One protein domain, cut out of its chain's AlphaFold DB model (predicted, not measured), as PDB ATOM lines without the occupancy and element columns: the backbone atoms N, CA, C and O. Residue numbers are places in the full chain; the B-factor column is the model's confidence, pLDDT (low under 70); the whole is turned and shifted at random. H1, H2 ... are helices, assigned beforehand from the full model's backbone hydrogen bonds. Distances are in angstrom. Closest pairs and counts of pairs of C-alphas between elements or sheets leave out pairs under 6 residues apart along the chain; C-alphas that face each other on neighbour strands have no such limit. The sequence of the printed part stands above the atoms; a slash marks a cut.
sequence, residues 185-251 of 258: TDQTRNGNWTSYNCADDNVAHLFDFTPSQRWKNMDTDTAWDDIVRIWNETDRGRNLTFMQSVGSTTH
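What this domain is: This is residues 185 to 251 of the 258 residues of the protein "Protein kinase domain family protein" of Aspergillus niger (UniProt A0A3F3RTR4). One long helix, H3, runs along a rod-shaped domain; after its last residues the backbone turns through the short H4 and folds back as H5, which packs on H3 at a slant. At the other end of the rod H2 stands crosswise to H3, with the small H1 close by, and residues 185 to 200, which hold no named element, run lengthwise from the H4 end toward H1. The printed part has 67 residues with five named helices, H1 to H5 in that order along the chain, and no named strand; the class is all helix. The whole is only just loose, close to compact, with a radius of gyration of the C-alphas of 13.4 A and spans of 41 by 18 by 16 A.

Where its parts are: The longest helix, H3, is residues 220 to 233, 19.6 A from first to last C-alpha; it begins at C-alpha 220 at (77.867, 4.776, -101.786). After it come H4, residues 235 to 238, and H5, residues 242 to 250, 12.2 A long and ending at C-alpha 250 at (82.650, -4.851, -102.503). Before H3 lie H2, residues 211 to 217, 9.8 A long, and H1, residues 201 to 204, which begins at C-alpha 201 at (63.583, -0.155, -104.083).

How they stand to each other: H3 and H5 touch, with the C-alphas of Ile 227 and Val 246 closest at 6.0 A. Their lines stand at a steep tilt of 54 degrees, and they run opposite ways. H4 and H5 touch only at the corner by their link, and only just, with 3 pairs of C-alphas within 8 A; the closest are those of Asp 235 and Ser 245, 6.2 A apart. H3 and H4 meet only through their link. H2 and H3 are close but not clearly touching, about perpendicular at 82 degrees; their closest C-alphas are those of Trp 215 and Asp 221, 7.4 A apart. H1 and H2 are also close but not clearly touching, with the C-alphas of Asn 202 and Arg 214 closest at 5.9 A. H1 is apart from H3, H4 and H5, and H2 is apart from H4 and H5. Each O i to N i+4 pair in H2, H3 and H5 is within hydrogen-bond range; H1 and H4 are too short for such a pair, and the one O i to N i+3 pair is within range in H4 but not in H1.

The domain as a whole: The two C-alphas farthest apart are those of Asp 208 and Gly 237, at 41.0 A, while the C-alphas of Thr 185 and His 251 are 13.5 A apart. The printed part has no cut. The links from H2 to H3, H3 to H4 and H4 to H5 are tight, the link from H1 to H2 is short, and no link is long. The mean pLDDT of the printed part is 88.9, and no printed residue is under 70.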
ATOM      1  N   THR A 185      94.080  -8.786 -93.778       83.12
ATOM      2  CA  THR A 185      92.958  -8.446 -94.673       83.12
ATOM      3  C   THR A 185      91.946  -7.575 -93.951       83.12
ATOM      4  O   THR A 185      91.494  -7.925 -92.864       83.12
ATOM      5  N   ASP A 186      91.556  -6.460 -94.566       83.88
ATOM      6  CA  ASP A 186      90.590  -5.549 -93.961       83.88
ATOM      7  C   ASP A 186      89.143  -5.951 -94.292       83.88
ATOM      8  O   ASP A 186      88.612  -5.726 -95.386       83.88
ATOM      9  N   GLN A 187      88.499  -6.572 -93.307       78.38
ATOM     10  CA  GLN A 187      87.094  -6.971 -93.365       78.38
ATOM     11  C   GLN A 187      86.137  -5.881 -92.847       78.38
ATOM     12  O   GLN A 187      84.925  -6.085 -92.853       78.38
ATOM     13  N   THR A 188      86.639  -4.728 -92.392       84.62
ATOM     14  CA  THR A 188      85.788  -3.664 -91.841       84.62
ATOM     15  C   THR A 188      84.988  -2.974 -92.941       84.62
ATOM     16  O   THR A 188      85.495  -2.699 -94.031       84.62
ATOM     17  N   ARG A 189      83.710  -2.723 -92.661       88.12
ATOM     18  CA  ARG A 189      82.766  -2.051 -93.556       88.12
ATOM     19  C   ARG A 189      82.022  -1.019 -92.718       88.12
ATOM     20  O   ARG A 189      81.361  -1.384 -91.748       88.12
ATOM     21  N   ASN A 190      82.219   0.251 -93.033       88.00
ATOM     22  CA  ASN A 190      81.601   1.378 -92.349       88.00
ATOM     23  C   ASN A 190      80.268   1.717 -93.027       88.00
ATOM     24  O   ASN A 190      80.096   1.476 -94.218       88.00
ATOM     25  N   GLY A 191      79.321   2.287 -92.281       87.69
ATOM     26  CA  GLY A 191      78.000   2.619 -92.825       87.69
ATOM     27  C   GLY A 191      77.109   1.394 -93.058       87.69
ATOM     28  O   GLY A 191      77.255   0.370 -92.388       87.69
ATOM     29  N   ASN A 192      76.137   1.515 -93.965       89.56
ATOM     30  CA  ASN A 192      75.121   0.486 -94.222       89.56
ATOM     31  C   ASN A 192      75.072   0.006 -95.682       89.56
ATOM     32  O   ASN A 192      74.213  -0.814 -96.013       89.56
ATOM     33  N   TRP A 193      75.994   0.448 -96.539       89.81
ATOM     34  CA  TRP A 193      76.081   0.063 -97.955       89.81
ATOM     35  C   TRP A 193      76.156  -1.455 -98.216       89.81
ATOM     36  O   TRP A 193      75.792  -1.916 -99.296       89.81
ATOM     37  N   THR A 194      76.561  -2.255 -97.225       88.38
ATOM     38  CA  THR A 194      76.581  -3.731 -97.277       88.38
ATOM     39  C   THR A 194      75.261  -4.411 -96.889       88.38
ATOM     40  O   THR A 194      75.148  -5.627 -97.020       88.38
ATOM     41  N   SER A 195      74.266  -3.660 -96.401       88.81
ATOM     42  CA  SER A 195      72.976  -4.197 -95.923       88.81
ATOM     43  C   SER A 195      71.890  -4.300 -97.001       88.81
ATOM     44  O   SER A 195      70.901  -5.012 -96.807       88.81
ATOM     45  N   TYR A 196      72.075  -3.618 -98.134       86.56
ATOM     46  CA  TYR A 196      71.112  -3.590 -99.234       86.56
ATOM     47  C   TYR A 196      71.089  -4.917-100.001       86.56
ATOM     48  O   TYR A 196      72.115  -5.567-100.209       86.56
ATOM     49  N   ASN A 197      69.905  -5.312-100.459       84.81
ATOM     50  CA  ASN A 197      69.664  -6.551-101.186       84.81
ATOM     51  C   ASN A 197      68.718  -6.319-102.383       84.81
ATOM     52  O   ASN A 197      68.237  -5.214-102.618       84.81
ATOM     53  N   CYS A 198      68.434  -7.367-103.160       84.88
ATOM     54  CA  CYS A 198      67.620  -7.250-104.376       84.88
ATOM     55  C   CYS A 198      66.153  -6.829-104.154       84.88
ATOM     56  O   CYS A 198      65.478  -6.542-105.138       84.88
ATOM     57  N   ALA A 199      65.647  -6.816-102.915       86.31
ATOM     58  CA  ALA A 199      64.299  -6.344-102.592       86.31
ATOM     59  C   ALA A 199      64.236  -4.851-102.211       86.31
ATOM     60  O   ALA A 199      63.140  -4.330-102.034       86.31
ATOM     61  N   ASP A 200      65.372  -4.159-102.074       88.44
ATOM     62  CA  ASP A 200      65.388  -2.717-101.825       88.44
ATOM     63  C   ASP A 200      64.980  -1.939-103.084       88.44
ATOM     64  O   ASP A 200      65.545  -2.156-104.158       88.44
ATOM     65  N   ASP A 201      64.078  -0.960-102.952       88.62
ATOM     66  CA  ASP A 201      63.583  -0.155-104.083       88.62
ATOM     67  C   ASP A 201      64.725   0.499-104.884       88.62
ATOM     68  O   ASP A 201      64.699   0.549-106.113       88.62
ATOM     69  N   ASN A 202      65.782   0.942-104.194       85.00
ATOM     70  CA  ASN A 202      66.974   1.546-104.803       85.00
ATOM     71  C   ASN A 202      67.792   0.566-105.666       85.00
ATOM     72  O   ASN A 202      68.614   1.000-106.480       85.00
ATOM     73  N   VAL A 203      67.589  -0.740-105.491       85.06
ATOM     74  CA  VAL A 203      68.237  -1.825-106.238       85.06
ATOM     75  C   VAL A 203      67.295  -2.357-107.322       85.06
ATOM     76  O   VAL A 203      67.707  -2.437-108.479       85.06
ATOM     77  N   ALA A 204      66.039  -2.651-106.971       85.25
ATOM     78  CA  ALA A 204      65.036  -3.232-107.865       85.25
ATOM     79  C   ALA A 204      64.500  -2.244-108.920       85.25
ATOM     80  O   ALA A 204      64.375  -2.583-110.099       85.25
ATOM     81  N   HIS A 205      64.201  -1.002-108.526       85.12
ATOM     82  CA  HIS A 205      63.500  -0.030-109.367       85.12
ATOM     83  C   HIS A 205      64.473   0.950-110.035       85.12
ATOM     84  O   HIS A 205      64.556   2.138-109.725       85.12
ATOM     85  N   LEU A 206      65.238   0.419-110.994       80.12
ATOM     86  CA  LEU A 206      66.395   1.087-111.606       80.12
ATOM     87  C   LEU A 206      66.083   2.414-112.332       80.12
ATOM     88  O   LEU A 206      66.996   3.216-112.534       80.12
ATOM     89  N   PHE A 207      64.821   2.642-112.716       85.38
ATOM     90  CA  PHE A 207      64.352   3.846-113.416       85.38
ATOM     91  C   PHE A 207      63.580   4.835-112.527       85.38
ATOM     92  O   PHE A 207      63.371   5.974-112.946       85.38
ATOM     93  N   ASP A 208      63.206   4.444-111.307       90.75
ATOM     94  CA  ASP A 208      62.378   5.266-110.410       90.75
ATOM     95  C   ASP A 208      63.220   6.316-109.659       90.75
ATOM     96  O   ASP A 208      62.705   7.311-109.145       90.75
ATOM     97  N   PHE A 209      64.544   6.132-109.649       89.88
ATOM     98  CA  PHE A 209      65.511   6.992-108.973       89.88
ATOM     99  C   PHE A 209      66.627   7.431-109.928       89.88
ATOM    100  O   PHE A 209      67.180   6.631-110.684       89.88
ATOM    101  N   THR A 210      67.033   8.701-109.853       92.06
ATOM    102  CA  THR A 210      68.194   9.192-110.616       92.06
ATOM    103  C   THR A 210      69.499   8.565-110.099       92.06
ATOM    104  O   THR A 210      69.576   8.210-108.919       92.06
ATOM    105  N   PRO A 211      70.575   8.482-110.910       90.12
ATOM    106  CA  PRO A 211      71.855   7.927-110.460       90.12
ATOM    107  C   PRO A 211      72.408   8.592-109.191       90.12
ATOM    108  O   PRO A 211      72.893   7.900-108.303       90.12
ATOM    109  N   SER A 212      72.270   9.919-109.064       91.25
ATOM    110  CA  SER A 212      72.692  10.659-107.863       91.25
ATOM    111  C   SER A 212      71.833  10.326-106.638       91.25
ATOM    112  O   SER A 212      72.368  10.176-105.542       91.25
ATOM    113  N   GLN A 213      70.519  10.149-106.819       91.69
ATOM    114  CA  GLN A 213      69.636   9.741-105.728       91.69
ATOM    115  C   GLN A 213      69.965   8.319-105.255       91.69
ATOM    116  O   GLN A 213      70.032   8.092-104.052       91.69
ATOM    117  N   ARG A 214      70.232   7.386-106.180       89.94
ATOM    118  CA  ARG A 214      70.626   6.003-105.851       89.94
ATOM    119  C   ARG A 214      71.966   5.945-105.122       89.94
ATOM    120  O   ARG A 214      72.044   5.293-104.090       89.94
ATOM    121  N   TRP A 215      72.975   6.671-105.608       90.25
ATOM    122  CA  TRP A 215      74.291   6.782-104.962       90.25
ATOM    123  C   TRP A 215      74.169   7.197-103.490       90.25
ATOM    124  O   TRP A 215      74.693   6.538-102.594       90.25
ATOM    125  N   LYS A 216      73.387   8.251-103.227       92.12
ATOM    126  CA  LYS A 216      73.138   8.736-101.868       92.12
ATOM    127  C   LYS A 216      72.282   7.773-101.034       92.12
ATOM    128  O   LYS A 216      72.566   7.567 -99.860       92.12
ATOM    129  N   ASN A 217      71.230   7.196-101.617       91.69
ATOM    130  CA  ASN A 217      70.304   6.307-100.908       91.69
ATOM    131  C   ASN A 217      70.922   4.953-100.526       91.69
ATOM    132  O   ASN A 217      70.403   4.311 -99.617       91.69
ATOM    133  N   MET A 218      71.975   4.520-101.224       90.12
ATOM    134  CA  MET A 218      72.705   3.270-100.977       90.12
ATOM    135  C   MET A 218      74.037   3.488-100.237       90.12
ATOM    136  O   MET A 218      74.899   2.614-100.285       90.12
ATOM    137  N   ASP A 219      74.238   4.656 -99.611       92.75
ATOM    138  CA  ASP A 219      75.434   4.967 -98.807       92.75
ATOM    139  C   ASP A 219      76.762   4.771 -99.580       92.75
ATOM    140  O   ASP A 219      77.788   4.336 -99.058       92.75
ATOM    141  N   THR A 220      76.741   5.076-100.885       92.25
ATOM    142  CA  THR A 220      77.867   4.776-101.786       92.25
ATOM    143  C   THR A 220      79.085   5.675-101.534       92.25
ATOM    144  O   THR A 220      80.199   5.295-101.882       92.25
ATOM    145  N   ASP A 221      78.904   6.821-100.869       93.38
ATOM    146  CA  ASP A 221      80.014   7.649-100.380       93.38
ATOM    147  C   ASP A 221      80.838   6.891 -99.321       93.38
ATOM    148  O   ASP A 221      82.048   6.745 -99.481       93.38
ATOM    149  N   THR A 222      80.192   6.294 -98.310       93.69
ATOM    150  CA  THR A 222      80.884   5.487 -97.286       93.69
ATOM    151  C   THR A 222      81.490   4.209 -97.881       93.69
ATOM    152  O   THR A 222      82.589   3.803 -97.501       93.69
ATOM    153  N   ALA A 223      80.831   3.608 -98.881       93.00
ATOM    154  CA  ALA A 223      81.395   2.493 -99.646       93.00
ATOM    155  C   ALA A 223      82.686   2.876-100.385       93.00
ATOM    156  O   ALA A 223      83.637   2.092-100.446       93.00
ATOM    157  N   TRP A 224      82.732   4.083-100.949       94.31
ATOM    158  CA  TRP A 224      83.914   4.603-101.624       94.31
ATOM    159  C   TRP A 224      85.041   4.926-100.638       94.31
ATOM    160  O   TRP A 224      86.192   4.572-100.903       94.31
ATOM    161  N   ASP A 225      84.720   5.512 -99.484       94.75
ATOM    162  CA  ASP A 225      85.690   5.757 -98.414       94.75
ATOM    163  C   ASP A 225      86.315   4.447 -97.909       94.75
ATOM    164  O   ASP A 225      87.537   4.371 -97.764       94.75
ATOM    165  N   ASP A 226      85.528   3.377 -97.738       93.44
ATOM    166  CA  ASP A 226      86.049   2.040 -97.423       93.44
ATOM    167  C   ASP A 226      86.985   1.500 -98.511       93.44
ATOM    168  O   ASP A 226      88.089   1.056 -98.196       93.44
ATOM    169  N   ILE A 227      86.596   1.574 -99.789       93.69
ATOM    170  CA  ILE A 227      87.440   1.153-100.922       93.69
ATOM    171  C   ILE A 227      88.781   1.898-100.917       93.69
ATOM    172  O   ILE A 227      89.840   1.284-101.060       93.69
ATOM    173  N   VAL A 228      88.758   3.223-100.750       94.06
ATOM    174  CA  VAL A 228      89.963   4.067-100.765       94.06
ATOM    175  C   VAL A 228      90.846   3.798 -99.545       94.06
ATOM    176  O   VAL A 228      92.073   3.739 -99.677       94.06
ATOM    177  N   ARG A 229      90.247   3.603 -98.368       93.06
ATOM    178  CA  ARG A 229      90.935   3.280 -97.112       93.06
ATOM    179  C   ARG A 229      91.606   1.907 -97.177       93.06
ATOM    180  O   ARG A 229      92.811   1.814 -96.958       93.06
ATOM    181  N   ILE A 230      90.866   0.866 -97.559       92.44
ATOM    182  CA  ILE A 230      91.368  -0.513 -97.681       92.44
ATOM    183  C   ILE A 230      92.477  -0.593 -98.735       92.44
ATOM    184  O   ILE A 230      93.526  -1.190 -98.483       92.44
ATOM    185  N   TRP A 231      92.304   0.085 -99.876       92.50
ATOM    186  CA  TRP A 231      93.347   0.198-100.893       92.50
ATOM    187  C   TRP A 231      94.637   0.815-100.342       92.50
ATOM    188  O   TRP A 231      95.710   0.224-100.479       92.50
ATOM    189  N   ASN A 232      94.545   2.001 -99.736       91.19
ATOM    190  CA  ASN A 232      95.721   2.764 -99.318       91.19
ATOM    191  C   ASN A 232      96.431   2.161 -98.101       91.19
ATOM    192  O   ASN A 232      97.660   2.185 -98.058       91.19
ATOM    193  N   GLU A 233      95.681   1.648 -97.123       88.88
ATOM    194  CA  GLU A 233      96.235   1.166 -95.853       88.88
ATOM    195  C   GLU A 233      96.590  -0.323 -95.856       88.88
ATOM    196  O   GLU A 233      97.455  -0.729 -95.080       88.88
ATOM    197  N   THR A 234      95.961  -1.131 -96.719       87.75
ATOM    198  CA  THR A 234      96.119  -2.595 -96.717       87.75
ATOM    199  C   THR A 234      96.552  -3.140 -98.082       87.75
ATOM    200  O   THR A 234      97.664  -3.649 -98.227       87.75
ATOM    201  N   ASP A 235      95.707  -3.035 -99.107       90.50
ATOM    202  CA  ASP A 235      95.845  -3.859-100.317       90.50
ATOM    203  C   ASP A 235      96.996  -3.430-101.238       90.50
ATOM    204  O   ASP A 235      97.676  -4.283-101.821       90.50
ATOM    205  N   ARG A 236      97.287  -2.124-101.326       88.81
ATOM    206  CA  ARG A 236      98.410  -1.593-102.118       88.81
ATOM    207  C   ARG A 236      99.760  -2.150-101.661       88.81
ATOM    208  O   ARG A 236     100.634  -2.386-102.492       88.81
ATOM    209  N   GLY A 237      99.934  -2.379-100.357       86.06
ATOM    210  CA  GLY A 237     101.148  -2.977 -99.789       86.06
ATOM    211  C   GLY A 237     101.274  -4.484-100.046       86.06
ATOM    212  O   GLY A 237     102.345  -5.053 -99.849       86.06
ATOM    213  N   ARG A 238     100.199  -5.137-100.506       84.12
ATOM    214  CA  ARG A 238     100.104  -6.593-100.713       84.12
ATOM    215  C   ARG A 238     100.200  -7.004-102.191       84.12
ATOM    216  O   ARG A 238      99.860  -8.135-102.530       84.12
ATOM    217  N   ASN A 239     100.670  -6.108-103.066       85.69
ATOM    218  CA  ASN A 239     100.756  -6.295-104.524       85.69
ATOM    219  C   ASN A 239      99.415  -6.611-105.219       85.69
ATOM    220  O   ASN A 239      99.400  -7.175-106.315       85.69
ATOM    221  N   LEU A 240      98.285  -6.222-104.622       87.19
ATOM    222  CA  LEU A 240      97.002  -6.220-105.322       87.19
ATOM    223  C   LEU A 240      96.935  -5.023-106.281       87.19
ATOM    224  O   LEU A 240      97.502  -3.961-106.028       87.19
ATOM    225  N   THR A 241      96.219  -5.177-107.392       93.06
ATOM    226  CA  THR A 241      95.805  -4.030-108.214       93.06
ATOM    227  C   THR A 241      94.595  -3.343-107.585       93.06
ATOM    228  O   THR A 241      93.790  -3.988-106.912       93.06
ATOM    229  N   PHE A 242      94.406  -2.049-107.862       92.50
ATOM    230  CA  PHE A 242      93.245  -1.303-107.362       92.50
ATOM    231  C   PHE A 242      91.916  -1.996-107.705       92.50
ATOM    232  O   PHE A 242      91.060  -2.142-106.843       92.50
ATOM    233  N   MET A 243      91.768  -2.535-108.921       92.19
ATOM    234  CA  MET A 243      90.542  -3.244-109.317       92.19
ATOM    235  C   MET A 243      90.333  -4.578-108.582       92.19
ATOM    236  O   MET A 243      89.189  -4.963-108.352       92.19
ATOM    237  N   GLN A 244      91.405  -5.273-108.179       90.12
ATOM    238  CA  GLN A 244      91.289  -6.448-107.306       90.12
ATOM    239  C   GLN A 244      90.854  -6.046-105.892       90.12
ATOM    240  O   GLN A 244      90.005  -6.728-105.327       90.12
ATOM    241  N   SER A 245      91.369  -4.928-105.367       90.94
ATOM    242  CA  SER A 245      90.978  -4.362-104.066       90.94
ATOM    243  C   SER A 245      89.521  -3.873-104.044       90.94
ATOM    244  O   SER A 245      88.770  -4.167-103.117       90.94
ATOM    245  N   VAL A 246      89.059  -3.218-105.116       91.50
ATOM    246  CA  VAL A 246      87.638  -2.875-105.304       91.50
ATOM    247  C   VAL A 246      86.782  -4.145-105.288       91.50
ATOM    248  O   VAL A 246      85.780  -4.202-104.577       91.50
ATOM    249  N   GLY A 247      87.179  -5.175-106.045       88.06
ATOM    250  CA  GLY A 247      86.440  -6.436-106.152       88.06
ATOM    251  C   GLY A 247      86.394  -7.259-104.858       88.06
ATOM    252  O   GLY A 247      85.355  -7.851-104.561       88.06
ATOM    253  N   SER A 248      87.476  -7.277-104.071       85.94
ATOM    254  CA  SER A 248      87.507  -7.912-102.745       85.94
ATOM    255  C   SER A 248      86.687  -7.125-101.722       85.94
ATOM    256  O   SER A 248      85.931  -7.728-100.966       85.94
ATOM    257  N   THR A 249      86.781  -5.791-101.733       89.38
ATOM    258  CA  THR A 249      86.084  -4.911-100.783       89.38
ATOM    259  C   THR A 249      84.567  -5.002-100.929       89.38
ATOM    260  O   THR A 249      83.849  -5.215 -99.952       89.38
ATOM    261  N   THR A 250      84.085  -4.876-102.164       87.06
ATOM    262  CA  THR A 250      82.650  -4.851-102.503       87.06
ATOM    263  C   THR A 250      82.017  -6.236-102.628       87.06
ATOM    264  O   THR A 250      80.797  -6.339-102.707       87.06
ATOM    265  N   HIS A 251      82.827  -7.299-102.681       75.06
ATOM    266  CA  HIS A 251      82.386  -8.660-102.986       75.06
ATOM    267  C   HIS A 251      81.492  -8.751-104.239       75.06
ATOM    268  O   HIS A 251      80.454  -9.413-104.205       75.06
TER     269      HIS A 251